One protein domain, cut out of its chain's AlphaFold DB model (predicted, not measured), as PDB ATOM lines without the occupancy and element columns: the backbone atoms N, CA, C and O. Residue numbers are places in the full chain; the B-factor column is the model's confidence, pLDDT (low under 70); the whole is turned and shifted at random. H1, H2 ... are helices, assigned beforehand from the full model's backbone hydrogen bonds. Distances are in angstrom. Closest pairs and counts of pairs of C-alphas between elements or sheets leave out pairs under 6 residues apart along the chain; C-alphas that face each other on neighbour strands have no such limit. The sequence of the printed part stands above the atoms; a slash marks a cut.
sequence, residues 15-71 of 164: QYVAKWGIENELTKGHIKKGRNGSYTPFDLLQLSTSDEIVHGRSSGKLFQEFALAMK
ATOM      1  N   GLN A  15     116.455  86.008  83.207       61.22
ATOM      2  CA  GLN A  15     115.595  86.652  84.212       61.22
ATOM      3  C   GLN A  15     114.958  87.970  83.735       61.22
ATOM      4  O   GLN A  15     113.944  88.396  84.289       61.22
ATOM      5  N   TYR A  16     115.552  88.634  82.739       57.62
ATOM      6  CA  TYR A  16     115.044  89.882  82.163       57.62
ATOM      7  C   TYR A  16     114.154  89.636  80.941       57.62
ATOM      8  O   TYR A  16     113.140  90.309  80.784       57.62
ATOM      9  N   VAL A  17     114.519  88.666  80.099       58.75
ATOM     10  CA  VAL A  17     113.826  88.303  78.856       58.75
ATOM     11  C   VAL A  17     112.590  87.446  79.139       58.75
ATOM     12  O   VAL A  17     111.552  87.675  78.531       58.75
ATOM     13  N   ALA A  18     112.654  86.521  80.103       60.66
ATOM     14  CA  ALA A  18     111.520  85.689  80.516       60.66
ATOM     15  C   ALA A  18     110.553  86.404  81.474       60.66
ATOM     16  O   ALA A  18     109.568  85.820  81.939       60.66
ATOM     17  N   LYS A  19     110.817  87.674  81.806       57.84
ATOM     18  CA  LYS A  19     109.910  88.461  82.631       57.84
ATOM     19  C   LYS A  19     108.667  88.780  81.806       57.84
ATOM     20  O   LYS A  19     108.708  89.617  80.906       57.84
ATOM     21  N   TRP A  20     107.559  88.124  82.142       58.22
ATOM     22  CA  TRP A  20     106.230  88.483  81.645       58.22
ATOM     23  C   TRP A  20     106.039  90.006  81.701       58.22
ATOM     24  O   TRP A  20     106.230  90.615  82.759       58.22
ATOM     25  N   GLY A  21     105.682  90.622  80.571       66.12
ATOM     26  CA  GLY A  21     105.491  92.065  80.472       66.12
ATOM     27  C   GLY A  21     106.636  92.847  79.833       66.12
ATOM     28  O   GLY A  21     106.531  94.072  79.790       66.12
ATOM     29  N   ILE A  22     107.691  92.210  79.315       71.19
ATOM     30  CA  ILE A  22     108.722  92.909  78.528       71.19
ATOM     31  C   ILE A  22     108.122  93.538  77.263       71.19
ATOM     32  O   ILE A  22     108.446  94.669  76.913       71.19
ATOM     33  N   GLU A  23     107.165  92.856  76.636       71.38
ATOM     34  CA  GLU A  23     106.364  93.355  75.527       71.38
ATOM     35  C   GLU A  23     105.563  94.589  75.946       71.38
ATOM     36  O   GLU A  23     105.540  95.585  75.226       71.38
ATOM     37  N   ASN A  24     104.986  94.578  77.150       71.00
ATOM     38  CA  ASN A  24     104.291  95.737  77.701       71.00
ATOM     39  C   ASN A  24     105.273  96.875  78.006       71.00
ATOM     40  O   ASN A  24     104.960  98.038  77.771       71.00
ATOM     41  N   GLU A  25     106.474  96.575  78.488       72.38
ATOM     42  CA  GLU A  25     107.481  97.591  78.776       72.38
ATOM     43  C   GLU A  25     108.040  98.250  77.504       72.38
ATOM     44  O   GLU A  25     108.220  99.471  77.488       72.38
ATOM     45  N   LEU A  26     108.266  97.461  76.450       71.44
ATOM     46  CA  LEU A  26     108.757  97.909  75.144       71.44
ATOM     47  C   LEU A  26     107.693  98.673  74.353       71.44
ATOM     48  O   LEU A  26     107.998  99.701  73.755       71.44
ATOM     49  N   THR A  27     106.450  98.187  74.338       71.75
ATOM     50  CA  THR A  27     105.403  98.713  73.443       71.75
ATOM     51  C   THR A  27     104.433  99.670  74.136       71.75
ATOM     52  O   THR A  27     103.905 100.587  73.505       71.75
ATOM     53  N   LYS A  28     104.227  99.536  75.454       77.94
ATOM     54  CA  LYS A  28     103.257 100.338  76.222       77.94
ATOM     55  C   LYS A  28     103.910 101.424  77.070       77.94
ATOM     56  O   LYS A  28     103.402 101.794  78.128       77.94
ATOM     57  N   GLY A  29     105.006 102.006  76.578       75.44
ATOM     58  CA  GLY A  29     105.656 103.156  77.216       75.44
ATOM     59  C   GLY A  29     104.698 104.329  77.481       75.44
ATOM     60  O   GLY A  29     104.849 105.020  78.483       75.44
ATOM     61  N   HIS A  30     103.665 104.489  76.650       76.75
ATOM     62  CA  HIS A  30     102.618 105.506  76.794       76.75
ATOM     63  C   HIS A  30     101.700 105.318  78.018       76.75
ATOM     64  O   HIS A  30     101.041 106.265  78.427       76.75
ATOM     65  N   ILE A  31     101.663 104.122  78.619       82.81
ATOM     66  CA  ILE A  31     100.890 103.838  79.843       82.81
ATOM     67  C   ILE A  31     101.685 104.220  81.100       82.81
ATOM     68  O   ILE A  31     101.121 104.358  82.189       82.81
ATOM     69  N   LYS A  32     103.010 104.387  80.984       81.94
ATOM     70  CA  LYS A  32     103.851 104.743  82.128       81.94
ATOM     71  C   LYS A  32     103.426 106.115  82.654       81.94
ATOM     72  O   LYS A  32     103.331 107.071  81.896       81.94
ATOM     73  N   LYS A  33     103.225 106.200  83.970       87.19
ATOM     74  CA  LYS A  33     103.013 107.464  84.679       87.19
ATOM     75  C   LYS A  33     104.303 107.970  85.298       87.19
ATOM     76  O   LYS A  33     105.124 107.181  85.780       87.19
ATOM     77  N   GLY A  34     104.448 109.289  85.308       86.69
ATOM     78  CA  GLY A  34     105.528 109.980  85.987       86.69
ATOM     79  C   GLY A  34     105.547 109.668  87.486       86.69
ATOM     80  O   GLY A  34     104.525 109.363  88.103       86.69
ATOM     81  N   ARG A  35     106.743 109.688  88.081       90.06
ATOM     82  CA  ARG A  35     106.970 109.420  89.514       90.06
ATOM     83  C   ARG A  35     107.749 110.565  90.147       90.06
ATOM     84  O   ARG A  35     108.492 111.254  89.455       90.06
ATOM     85  N   ASN A  36     107.631 110.747  91.459       87.81
ATOM     86  CA  ASN A  36     108.403 111.744  92.218       87.81
ATOM     87  C   ASN A  36     108.300 113.172  91.641       87.81
ATOM     88  O   ASN A  36     109.300 113.876  91.539       87.81
ATOM     89  N   GLY A  37     107.100 113.575  91.214       83.50
ATOM     90  CA  GLY A  37     106.861 114.901  90.632       83.50
ATOM     91  C   GLY A  37     107.362 115.082  89.194       83.50
ATOM     92  O   GLY A  37     107.325 116.197  88.686       83.50
ATOM     93  N   SER A  38     107.824 114.013  88.535       90.06
ATOM     94  CA  SER A  38     108.036 114.001  87.082       90.06
ATOM     95  C   SER A  38     106.738 113.689  86.337       90.06
ATOM     96  O   SER A  38     105.819 113.096  86.903       90.06
ATOM     97  N   TYR A  39     106.699 114.046  85.055       92.50
ATOM     98  CA  TYR A  39     105.572 113.807  84.157       92.50
ATOM     99  C   TYR A  39     106.071 113.150  82.876       92.50
ATOM    100  O   TYR A  39     107.092 113.562  82.319       92.50
ATOM    101  N   THR A  40     105.359 112.132  82.399       92.75
ATOM    102  CA  THR A  40     105.583 111.617  81.046       92.75
ATOM    103  C   THR A  40     104.929 112.533  80.015       92.75
ATOM    104  O   THR A  40     104.026 113.302  80.350       92.75
ATOM    105  N   PRO A  41     105.313 112.432  78.734       92.50
ATOM    106  CA  PRO A  41     104.620 113.152  77.675       92.50
ATOM    107  C   PRO A  41     103.107 112.896  77.656       92.50
ATOM    108  O   PRO A  41     102.334 113.819  77.434       92.50
ATOM    109  N   PHE A  42     102.660 111.676  77.956       92.38
ATOM    110  CA  PHE A  42     101.232 111.352  77.977       92.38
ATOM    111  C   PHE A  42     100.522 111.867  79.237       92.38
ATOM    112  O   PHE A  42      99.355 112.244  79.150       92.38
ATOM    113  N   ASP A  43     101.224 111.995  80.369       94.25
ATOM    114  CA  ASP A  43     100.698 112.742  81.520       94.25
ATOM    115  C   ASP A  43     100.508 114.226  81.158       94.25
ATOM    116  O   ASP A  43      99.488 114.817  81.501       94.25
ATOM    117  N   LEU A  44     101.451 114.827  80.421       95.06
ATOM    118  CA  LEU A  44     101.333 116.212  79.945       95.06
ATOM    119  C   LEU A  44     100.172 116.384  78.956       95.06
ATOM    120  O   LEU A  44      99.454 117.378  79.035       95.06
ATOM    121  N   LEU A  45      99.952 115.411  78.066       94.12
ATOM    122  CA  LEU A  45      98.776 115.389  77.194       94.12
ATOM    123  C   LEU A  45      97.484 115.337  78.014       94.12
ATOM    124  O   LEU A  45      96.566 116.107  77.749       94.12
ATOM    125  N   GLN A  46      97.419 114.475  79.029       93.31
ATOM    126  CA  GLN A  46      96.256 114.400  79.908       93.31
ATOM    127  C   GLN A  46      96.014 115.729  80.640       93.31
ATOM    128  O   GLN A  46      94.896 116.221  80.659       93.31
ATOM    129  N   LEU A  47      97.055 116.341  81.200       94.06
ATOM    130  CA  LEU A  47      96.961 117.626  81.899       94.06
ATOM    131  C   LEU A  47      96.558 118.782  80.970       94.06
ATOM    132  O   LEU A  47      95.917 119.738  81.410       94.06
ATOM    133  N   SER A  48      96.876 118.676  79.677       94.50
ATOM    134  CA  SER A  48      96.532 119.704  78.693       94.50
ATOM    135  C   SER A  48      95.030 119.871  78.471       94.50
ATOM    136  O   SER A  48      94.611 120.955  78.082       94.50
ATOM    137  N   THR A  49      94.197 118.868  78.781       94.06
ATOM    138  CA  THR A  49      92.733 118.998  78.650       94.06
ATOM    139  C   THR A  49      92.134 120.019  79.613       94.06
ATOM    140  O   THR A  49      91.005 120.459  79.420       94.06
ATOM    141  N   SER A  50      92.872 120.364  80.668       92.50
ATOM    142  CA  SER A  50      92.484 121.345  81.683       92.50
ATOM    143  C   SER A  50      93.440 122.541  81.728       92.50
ATOM    144  O   SER A  50      93.425 123.288  82.699       92.50
ATOM    145  N   ASP A  51      94.278 122.717  80.697       89.00
ATOM    146  CA  ASP A  51      95.256 123.811  80.573       89.00
ATOM    147  C   ASP A  51      96.204 123.971  81.781       89.00
ATOM    148  O   ASP A  51      96.707 125.059  82.074       89.00
ATOM    149  N   GLU A  52      96.504 122.864  82.463       93.38
ATOM    150  CA  GLU A  52      97.333 122.854  83.670       93.38
ATOM    151  C   GLU A  52      98.754 123.375  83.399       93.38
ATOM    152  O   GLU A  52      99.355 123.113  82.346       93.38
ATOM    153  N   ILE A  53      99.318 124.086  84.378       94.81
ATOM    154  CA  ILE A  53     100.673 124.644  84.303       94.81
ATOM    155  C   ILE A  53     101.661 123.690  84.972       94.81
ATOM    156  O   ILE A  53     101.617 123.459  86.176       94.81
ATOM    157  N   VAL A  54     102.622 123.194  84.194       92.12
ATOM    158  CA  VAL A  54     103.693 122.310  84.659       92.12
ATOM    159  C   VAL A  54     105.028 123.031  84.498       92.12
ATOM    160  O   VAL A  54     105.362 123.520  83.421       92.12
ATOM    161  N   HIS A  55     105.790 123.145  85.589       89.50
ATOM    162  CA  HIS A  55     107.083 123.847  85.619       89.50
ATOM    163  C   HIS A  55     107.047 125.259  84.989       89.50
ATOM    164  O   HIS A  55     107.967 125.663  84.278       89.50
ATOM    165  N   GLY A  56     105.966 126.009  85.230       91.81
ATOM    166  CA  GLY A  56     105.800 127.381  84.728       91.81
ATOM    167  C   GLY A  56     105.442 127.488  83.242       91.81
ATOM    168  O   GLY A  56     105.453 128.586  82.689       91.81
ATOM    169  N   ARG A  57     105.119 126.372  82.577       93.25
ATOM    170  CA  ARG A  57     104.696 126.329  81.172       93.25
ATOM    171  C   ARG A  57     103.376 125.569  81.046       93.25
ATOM    172  O   ARG A  57     103.091 124.679  81.838       93.25
ATOM    173  N   SER A  58     102.570 125.907  80.042       95.06
ATOM    174  CA  SER A  58     101.358 125.136  79.729       95.06
ATOM    175  C   SER A  58     101.728 123.694  79.376       95.06
ATOM    176  O   SER A  58     102.602 123.462  78.535       95.06
ATOM    177  N   SER A  59     101.046 122.741  80.009       95.38
ATOM    178  CA  SER A  59     101.157 121.303  79.738       95.38
ATOM    179  C   SER A  59     100.952 120.973  78.255       95.38
ATOM    180  O   SER A  59     101.741 120.219  77.686       95.38
ATOM    181  N   GLY A  60      99.996 121.628  77.588       95.38
ATOM    182  CA  GLY A  60      99.775 121.489  76.147       95.38
ATOM    183  C   GLY A  60     100.975 121.924  75.301       95.38
ATOM    184  O   GLY A  60     101.354 121.225  74.364       95.38
ATOM    185  N   LYS A  61     101.647 123.029  75.664       95.81
ATOM    186  CA  LYS A  61     102.878 123.466  74.974       95.81
ATOM    187  C   LYS A  61     104.033 122.487  75.182       95.81
ATOM    188  O   LYS A  61     104.771 122.218  74.240       95.81
ATOM    189  N   LEU A  62     104.184 121.948  76.391       95.88
ATOM    190  CA  LEU A  62     105.213 120.944  76.681       95.88
ATOM    191  C   LEU A  62     104.968 119.646  75.901       95.88
ATOM    192  O   LEU A  62     105.903 119.071  75.344       95.88
ATOM    193  N   PHE A  63     103.711 119.206  75.800       95.38
ATOM    194  CA  PHE A  63     103.362 118.061  74.966       95.38
ATOM    195  C   PHE A  63     103.597 118.338  73.476       95.38
ATOM    196  O   PHE A  63     104.117 117.480  72.766       95.38
ATOM    197  N   GLN A  64     103.273 119.543  72.997       95.69
ATOM    198  CA  GLN A  64     103.522 119.939  71.611       95.69
ATOM    199  C   GLN A  64     105.014 119.860  71.252       95.69
ATOM    200  O   GLN A  64     105.349 119.365  70.179       95.69
ATOM    201  N   GLU A  65     105.912 120.295  72.140       95.81
ATOM    202  CA  GLU A  65     107.360 120.161  71.936       95.81
ATOM    203  C   GLU A  65     107.782 118.699  71.786       95.81
ATOM    204  O   GLU A  65     108.505 118.362  70.849       95.81
ATOM    205  N   PHE A  66     107.280 117.824  72.661       93.44
ATOM    206  CA  PHE A  66     107.506 116.386  72.541       93.44
ATOM    207  C   PHE A  66     106.984 115.842  71.204       93.44
ATOM    208  O   PHE A  66     107.713 115.146  70.501       93.44
ATOM    209  N   ALA A  67     105.751 116.181  70.821       93.94
ATOM    210  CA  ALA A  67     105.139 115.700  69.587       93.94
ATOM    211  C   ALA A  67     105.921 116.143  68.340       93.94
ATOM    212  O   ALA A  67     106.106 115.352  67.416       93.94
ATOM    213  N   LEU A  68     106.416 117.384  68.322       95.88
ATOM    214  CA  LEU A  68     107.250 117.901  67.236       95.88
ATOM    215  C   LEU A  68     108.615 117.209  67.185       95.88
ATOM    216  O   LEU A  68     109.043 116.810  66.105       95.88
ATOM    217  N   ALA A  69     109.273 117.030  68.333       94.50
ATOM    218  CA  ALA A  69     110.580 116.382  68.410       94.50
ATOM    219  C   ALA A  69     110.527 114.889  68.046       94.50
ATOM    220  O   ALA A  69     111.466 114.359  67.458       94.50
ATOM    221  N   MET A  70     109.424 114.213  68.376       91.06
ATOM    222  CA  MET A  70     109.240 112.782  68.121       91.06
ATOM    223  C   MET A  70     108.600 112.479  66.766       91.06
ATOM    224  O   MET A  70     108.498 111.311  66.384       91.06
ATOM    225  N   LYS A  71     108.162 113.494  66.015       92.06
ATOM    226  CA  LYS A  71     107.552 113.290  64.700       92.06
ATOM    227  C   LYS A  71     108.557 112.632  63.751       92.06
ATOM    228  O   LYS A  71     109.595 113.203  63.437       92.06
TER     229      LYS A  71
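This is residues 15 to 71 of the 164 residues of an uncharacterized protein of Acinetobacter nosocomialis (UniProt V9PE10). H3, the longest helix, and H2 form a helical hairpin at one end of the model; residues 15 to 28, with the short helix H1, stick out from this body as an arm that makes the length. The 57 printed residues hold three named helices, H1, H2, H3, and no named strand: all helix, with under half of the residues in named elements. The whole is loose, with a radius of gyration of the C-alphas of 14.0 A, and spans 42 by 27 by 16 A.

H3, residues 59 to 70, is 16.5 A long, ending at C-alpha 70 (109.240, 112.782, 68.121). H2 is residues 41 to 48. H1, residues 22 to 27, begins at C-alpha 22 (108.722, 92.909, 78.528).

H2 and H3, a hairpin, touch, closest at the C-alphas of Ser 48 and Gly 60, 4.5 A. They run opposite ways at a shallow tilt of 33 degrees, only just short of steep. Residues 53 to 54 pair antiparallel with 57 to 58. H1 is apart from both. In H1, H2 and H3 every O i to N i+4 pair is within hydrogen-bond range.

The C-alphas farthest apart, Gln 15 and Asp 51, are 42.5 A apart. The printed part has no cut. H1 to H2 is a long link. Residues 15 to 21 have pLDDT under 70.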